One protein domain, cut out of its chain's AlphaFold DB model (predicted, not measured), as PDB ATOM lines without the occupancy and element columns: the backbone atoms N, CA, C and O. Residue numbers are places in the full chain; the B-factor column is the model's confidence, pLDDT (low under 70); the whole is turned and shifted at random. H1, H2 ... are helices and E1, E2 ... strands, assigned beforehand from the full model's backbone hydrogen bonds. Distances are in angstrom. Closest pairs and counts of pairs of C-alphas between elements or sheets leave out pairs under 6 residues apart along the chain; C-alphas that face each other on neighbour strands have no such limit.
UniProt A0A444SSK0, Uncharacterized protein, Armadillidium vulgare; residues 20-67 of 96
ATOM      1  N   VAL A  20     235.190 127.776 166.871       94.00
ATOM      2  CA  VAL A  20     235.216 129.144 166.321       94.00
ATOM      3  C   VAL A  20     236.218 129.310 165.173       94.00
ATOM      4  O   VAL A  20     235.928 130.004 164.189       94.00
ATOM      5  N   TRP A  21     237.384 128.661 165.264       93.69
ATOM      6  CA  TRP A  21     238.408 128.737 164.216       93.69
ATOM      7  C   TRP A  21     237.882 128.232 162.870       93.69
ATOM      8  O   TRP A  21     238.249 128.773 161.829       93.69
ATOM      9  N   LEU A  22     236.995 127.236 162.879       95.56
ATOM     10  CA  LEU A  22     236.475 126.611 161.672       95.56
ATOM     11  C   LEU A  22     235.484 127.534 160.964       95.56
ATOM     12  O   LEU A  22     235.590 127.741 159.755       95.56
ATOM     13  N   GLY A  23     234.614 128.207 161.720       95.12
ATOM     14  CA  GLY A  23     233.764 129.268 161.177       95.12
ATOM     15  C   GLY A  23     234.574 130.446 160.617       95.12
ATOM     16  O   GLY A  23     234.268 130.999 159.556       95.12
ATOM     17  N   GLN A  24     235.662 130.838 161.293       94.88
ATOM     18  CA  GLN A  24     236.569 131.880 160.794       94.88
ATOM     19  C   GLN A  24     237.272 131.462 159.496       94.88
ATOM     20  O   GLN A  24     237.302 132.242 158.537       94.88
ATOM     21  N   TRP A  25     237.804 130.241 159.458       94.12
ATOM     22  CA  TRP A  25     238.443 129.664 158.282       94.12
ATOM     23  C   TRP A  25     237.470 129.595 157.106       94.12
ATOM     24  O   TRP A  25     237.805 130.077 156.027       94.12
ATOM     25  N   LEU A  26     236.242 129.115 157.319       94.50
ATOM     26  CA  LEU A  26     235.247 128.953 156.260       94.50
ATOM     27  C   LEU A  26     234.860 130.297 155.623       94.50
ATOM     28  O   LEU A  26     234.846 130.428 154.399       94.50
ATOM     29  N   ARG A  27     234.642 131.339 156.436       93.50
ATOM     30  CA  ARG A  27     234.398 132.708 155.938       93.50
ATOM     31  C   ARG A  27     235.564 133.240 155.107       93.50
ATOM     32  O   ARG A  27     235.344 133.919 154.105       93.50
ATOM     33  N   ARG A  28     236.803 132.980 155.534       92.12
ATOM     34  CA  ARG A  28     238.005 133.384 154.794       92.12
ATOM     35  C   ARG A  28     238.119 132.621 153.476       92.12
ATOM     36  O   ARG A  28     238.311 133.255 152.446       92.12
ATOM     37  N   TRP A  29     237.929 131.307 153.512       89.56
ATOM     38  CA  TRP A  29     237.972 130.438 152.343       89.56
ATOM     39  C   TRP A  29     236.927 130.837 151.298       89.56
ATOM     40  O   TRP A  29     237.262 130.924 150.121       89.56
ATOM     41  N   LEU A  30     235.697 131.170 151.714       89.06
ATOM     42  CA  LEU A  30     234.674 131.695 150.807       89.06
ATOM     43  C   LEU A  30     235.119 133.005 150.155       89.06
ATOM     44  O   LEU A  30     235.032 133.133 148.940       89.06
ATOM     45  N   ARG A  31     235.630 133.971 150.928       88.44
ATOM     46  CA  ARG A  31     236.108 135.241 150.355       88.44
ATOM     47  C   ARG A  31     237.225 135.022 149.341       88.44
ATOM     48  O   ARG A  31     237.144 135.565 148.250       88.44
ATOM     49  N   GLU A  32     238.235 134.227 149.683       86.19
ATOM     50  CA  GLU A  32     239.378 133.963 148.801       86.19
ATOM     51  C   GLU A  32     238.950 133.185 147.546       86.19
ATOM     52  O   GLU A  32     239.275 133.583 146.430       86.19
ATOM     53  N   THR A  33     238.137 132.138 147.703       78.19
ATOM     54  CA  THR A  33     237.644 131.315 146.584       78.19
ATOM     55  C   THR A  33     236.761 132.114 145.626       78.19
ATOM     56  O   THR A  33     236.863 131.957 144.412       78.19
ATOM     57  N   LEU A  34     235.919 133.009 146.151       74.88
ATOM     58  CA  LEU A  34     235.049 133.865 145.342       74.88
ATOM     59  C   LEU A  34     235.799 135.034 144.683       74.88
ATOM     60  O   LEU A  34     235.392 135.490 143.618       74.88
ATOM     61  N   GLN A  35     236.893 135.511 145.283       70.81
ATOM     62  CA  GLN A  35     237.722 136.582 144.721       70.81
ATOM     63  C   GLN A  35     238.664 136.099 143.605       70.81
ATOM     64  O   GLN A  35     238.988 136.881 142.719       70.81
ATOM     65  N   ILE A  36     239.076 134.825 143.594       65.25
ATOM     66  CA  ILE A  36     240.088 134.286 142.655       65.25
ATOM     67  C   ILE A  36     239.516 133.954 141.246       65.25
ATOM     68  O   ILE A  36     240.147 133.282 140.440       65.25
ATOM     69  N   HIS A  37     238.356 134.496 140.859       54.66
ATOM     70  CA  HIS A  37     237.797 134.398 139.490       54.66
ATOM     71  C   HIS A  37     237.486 132.976 138.963       54.66
ATOM     72  O   HIS A  37     237.176 132.821 137.783       54.66
ATOM     73  N   THR A  38     237.526 131.929 139.792       56.31
ATOM     74  CA  THR A  38     237.274 130.541 139.350       56.31
ATOM     75  C   THR A  38     235.803 130.123 139.416       56.31
ATOM     76  O   THR A  38     235.421 129.133 138.792       56.31
ATOM     77  N   ALA A  39     234.948 130.876 140.114       57.78
ATOM     78  CA  ALA A  39     233.522 130.585 140.206       57.78
ATOM     79  C   ALA A  39     232.712 131.472 139.249       57.78
ATOM     80  O   ALA A  39     232.580 132.679 139.452       57.78
ATOM     81  N   VAL A  40     232.098 130.860 138.229       65.50
ATOM     82  CA  VAL A  40     230.922 131.432 137.548       65.50
ATOM     83  C   VAL A  40     229.928 131.878 138.627       65.50
ATOM     84  O   VAL A  40     229.758 131.162 139.612       65.50
ATOM     85  N   LEU A  41     229.260 133.025 138.464       64.69
ATOM     86  CA  LEU A  41     228.338 133.604 139.461       64.69
ATOM     87  C   LEU A  41     227.359 132.573 140.075       64.69
ATOM     88  O   LEU A  41     227.085 132.614 141.272       64.69
ATOM     89  N   MET A  42     226.894 131.600 139.282       61.41
ATOM     90  CA  MET A  42     226.054 130.491 139.763       61.41
ATOM     91  C   MET A  42     226.790 129.511 140.695       61.41
ATOM     92  O   MET A  42     226.239 129.094 141.710       61.41
ATOM     93  N   GLY A  43     228.048 129.177 140.401       76.19
ATOM     94  CA  GLY A  43     228.884 128.354 141.278       76.19
ATOM     95  C   GLY A  43     229.200 129.057 142.599       76.19
ATOM     96  O   GLY A  43     229.221 128.418 143.644       76.19
ATOM     97  N   ALA A  44     229.355 130.383 142.576       78.69
ATOM     98  CA  ALA A  44     229.577 131.182 143.778       78.69
ATOM     99  C   ALA A  44     228.396 131.107 144.761       78.69
ATOM    100  O   ALA A  44     228.589 130.862 145.954       78.69
ATOM    101  N   GLN A  45     227.171 131.276 144.254       83.31
ATOM    102  CA  GLN A  45     225.952 131.161 145.059       83.31
ATOM    103  C   GLN A  45     225.775 129.748 145.619       83.31
ATOM    104  O   GLN A  45     225.457 129.591 146.796       83.31
ATOM    105  N   GLN A  46     226.034 128.725 144.802       85.81
ATOM    106  CA  GLN A  46     225.923 127.336 145.237       85.81
ATOM    107  C   GLN A  46     226.940 126.989 146.331       85.81
ATOM    108  O   GLN A  46     226.573 126.386 147.335       85.81
ATOM    109  N   VAL A  47     228.197 127.414 146.184       84.94
ATOM    110  CA  VAL A  47     229.238 127.206 147.204       84.94
ATOM    111  C   VAL A  47     228.876 127.915 148.511       84.94
ATOM    112  O   VAL A  47     229.037 127.340 149.585       84.94
ATOM    113  N   HIS A  48     228.338 129.134 148.435       88.62
ATOM    114  CA  HIS A  48     227.868 129.845 149.622       88.62
ATOM    115  C   HIS A  48     226.695 129.121 150.303       88.62
ATOM    116  O   HIS A  48     226.658 129.039 151.528       88.62
ATOM    117  N   GLN A  49     225.754 128.572 149.528       89.75
ATOM    118  CA  GLN A  49     224.620 127.819 150.067       89.75
ATOM    119  C   GLN A  49     225.077 126.542 150.781       89.75
ATOM    120  O   GLN A  49     224.697 126.326 151.927       89.75
ATOM    121  N   LEU A  50     225.964 125.761 150.158       89.75
ATOM    122  CA  LEU A  50     226.536 124.555 150.765       89.75
ATOM    123  C   LEU A  50     227.305 124.872 152.055       89.75
ATOM    124  O   LEU A  50     227.233 124.129 153.027       89.75
ATOM    125  N   ALA A  51     228.009 126.005 152.103       91.75
ATOM    126  CA  ALA A  51     228.695 126.439 153.315       91.75
ATOM    127  C   ALA A  51     227.728 126.829 154.453       91.75
ATOM    128  O   ALA A  51     228.092 126.690 155.619       91.75
ATOM    129  N   ARG A  52     226.507 127.296 154.143       94.38
ATOM    130  CA  ARG A  52     225.466 127.586 155.151       94.38
ATOM    131  C   ARG A  52     224.815 126.329 155.727       94.38
ATOM    132  O   ARG A  52     224.298 126.396 156.834       94.38
ATOM    133  N   GLU A  53     224.830 125.217 154.994       95.19
ATOM    134  CA  GLU A  53     224.281 123.928 155.447       95.19
ATOM    135  C   GLU A  53     225.150 123.250 156.512       95.19
ATOM    136  O   GLU A  53     224.709 122.323 157.184       95.19
ATOM    137  N   ALA A  54     226.388 123.707 156.676       95.56
ATOM    138  CA  ALA A  54     227.237 123.267 157.760       95.56
ATOM    139  C   ALA A  54     226.877 124.061 159.027       95.56
ATOM    140  O   ALA A  54     227.113 125.274 159.105       95.56
ATOM    141  N   THR A  55     226.271 123.372 159.994       97.12
ATOM    142  CA  THR A  55     225.758 123.929 161.251       97.12
ATOM    143  C   THR A  55     226.454 123.316 162.462       97.12
ATOM    144  O   THR A  55     227.172 122.321 162.359       97.12
ATOM    145  N   CYS A  56     226.264 123.947 163.614       96.69
ATOM    146  CA  CYS A  56     226.506 123.360 164.920       96.69
ATOM    147  C   CYS A  56     225.261 123.514 165.795       96.69
ATOM    148  O   CYS A  56     224.492 124.462 165.640       96.69
ATOM    149  N   HIS A  57     225.114 122.614 166.753       96.62
ATOM    150  CA  HIS A  57     224.087 122.639 167.777       96.62
ATOM    151  C   HIS A  57     224.556 123.458 168.988       96.62
ATOM    152  O   HIS A  57     225.617 123.189 169.565       96.62
ATOM    153  N   GLU A  58     223.760 124.439 169.415       93.50
ATOM    154  CA  GLU A  58     223.986 125.185 170.649       93.50
ATOM    155  C   GLU A  58     223.320 124.491 171.854       93.50
ATOM    156  O   GLU A  58     222.095 124.512 171.980       93.50
ATOM    157  N   PRO A  59     224.088 123.962 172.829       90.25
ATOM    158  CA  PRO A  59     223.526 123.159 173.921       90.25
ATOM    159  C   PRO A  59     222.594 123.911 174.875       90.25
ATOM    160  O   PRO A  59     221.834 123.291 175.613       90.25
ATOM    161  N   ARG A  60     222.693 125.245 174.923       88.69
ATOM    162  CA  ARG A  60     221.916 126.082 175.851       88.69
ATOM    163  C   ARG A  60     220.525 126.397 175.318       88.69
ATOM    164  O   ARG A  60     219.578 126.464 176.094       88.69
ATOM    165  N   THR A  61     220.425 126.629 174.013       90.75
ATOM    166  CA  THR A  61     219.207 127.081 173.330       90.75
ATOM    167  C   THR A  61     218.568 125.967 172.503       90.75
ATOM    168  O   THR A  61     217.391 126.064 172.166       90.75
ATOM    169  N   GLY A  62     219.318 124.903 172.194       91.88
ATOM    170  CA  GLY A  62     218.917 123.844 171.269       91.88
ATOM    171  C   GLY A  62     218.898 124.300 169.808       91.88
ATOM    172  O   GLY A  62     218.261 123.658 168.975       91.88
ATOM    173  N   GLN A  63     219.516 125.442 169.498       93.38
ATOM    174  CA  GLN A  63     219.475 126.039 168.170       93.38
ATOM    175  C   GLN A  63     220.573 125.470 167.268       93.38
ATOM    176  O   GLN A  63     221.722 125.347 167.679       93.38
ATOM    177  N   GLU A  64     220.229 125.210 166.007       96.25
ATOM    178  CA  GLU A  64     221.204 124.977 164.942       96.25
ATOM    179  C   GLU A  64     221.710 126.317 164.396       96.25
ATOM    180  O   GLU A  64     220.934 127.133 163.889       96.25
ATOM    181  N   ILE A  65     223.017 126.546 164.494       95.25
ATOM    182  CA  ILE A  65     223.681 127.783 164.085       95.25
ATOM    183  C   ILE A  65     224.615 127.474 162.912       95.25
ATOM    184  O   ILE A  65     225.488 126.614 163.039       95.25
ATOM    185  N   PRO A  66     224.497 128.169 161.766       96.69
ATOM    186  CA  PRO A  66     225.458 128.022 160.681       96.69
ATOM    187  C   PRO A  66     226.873 128.356 161.152       96.69
ATOM    188  O   PRO A  66     227.105 129.363 161.817       96.69
ATOM    189  N   LEU A  67     227.866 127.580 160.728       96.00
ATOM    190  CA  LEU A  67     229.269 127.840 161.084       96.00
ATOM    191  C   LEU A  67     229.790 129.159 160.519       96.00
ATOM    192  O   LEU A  67     230.769 129.724 161.000       96.00
TER     193      LEU A  67
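AT A GLANCE: This is residues 20 to 67 of the 96 residues of an uncharacterized protein of Armadillidium vulgare (UniProt A0A444SSK0). What shape do these atoms make? Two helices, H1 and H2, form a long helical hairpin, and a small hairpin of strands, E1 and E2, continues beyond the last residue of H2 and makes the shape longer. What is it built of? The printed part has 48 residues, with H1, H2, E1 and E2 in that order; the sheet, E1 - E2, is antiparallel and the class is mixed, helices and strands. How compact is it? It is loose, with a radius of gyration of the C-alphas of 12.7 A and spans of 40 by 20 by 8 A.

IN THESE COORDINATES: Where are the helices? H1 is residues 20 to 35, 23.0 A long, beginning at C-alpha 20 (235.216, 129.144, 166.321). H2 is residues 41 to 52, 17.0 A long. Where are the strands? E1 is residues 55 to 58 and E2 residues 63 to 66, ending at C-alpha 66 (225.458, 128.022, 160.681).

HOW THE PARTS SIT: How do the helices stand? H1 and H2 touch, with the C-alphas of Leu 34 and Ala 44 closest at 6.3 A. They run opposite ways at a shallow tilt of 4 degrees. Every O i to N i+4 pair is within hydrogen-bond range in H1 and H2. How do the strands pair? E1 and E2 are antiparallel at 146 degrees, with N 56 and O 65 within hydrogen-bond range at 2.8 A. What of H1 and the strands? H1 is apart from E1, and only just apart from E2, at a closest 8.4 A.

THE WHOLE: How large is it? The C-alphas of His 37 and Arg 60, the two farthest apart, are 40.5 A apart. Are there cuts or long links? The printed part has no cut, and its three links are tight. Where is confidence low? Residues 36 to 42 are under pLDDT 70.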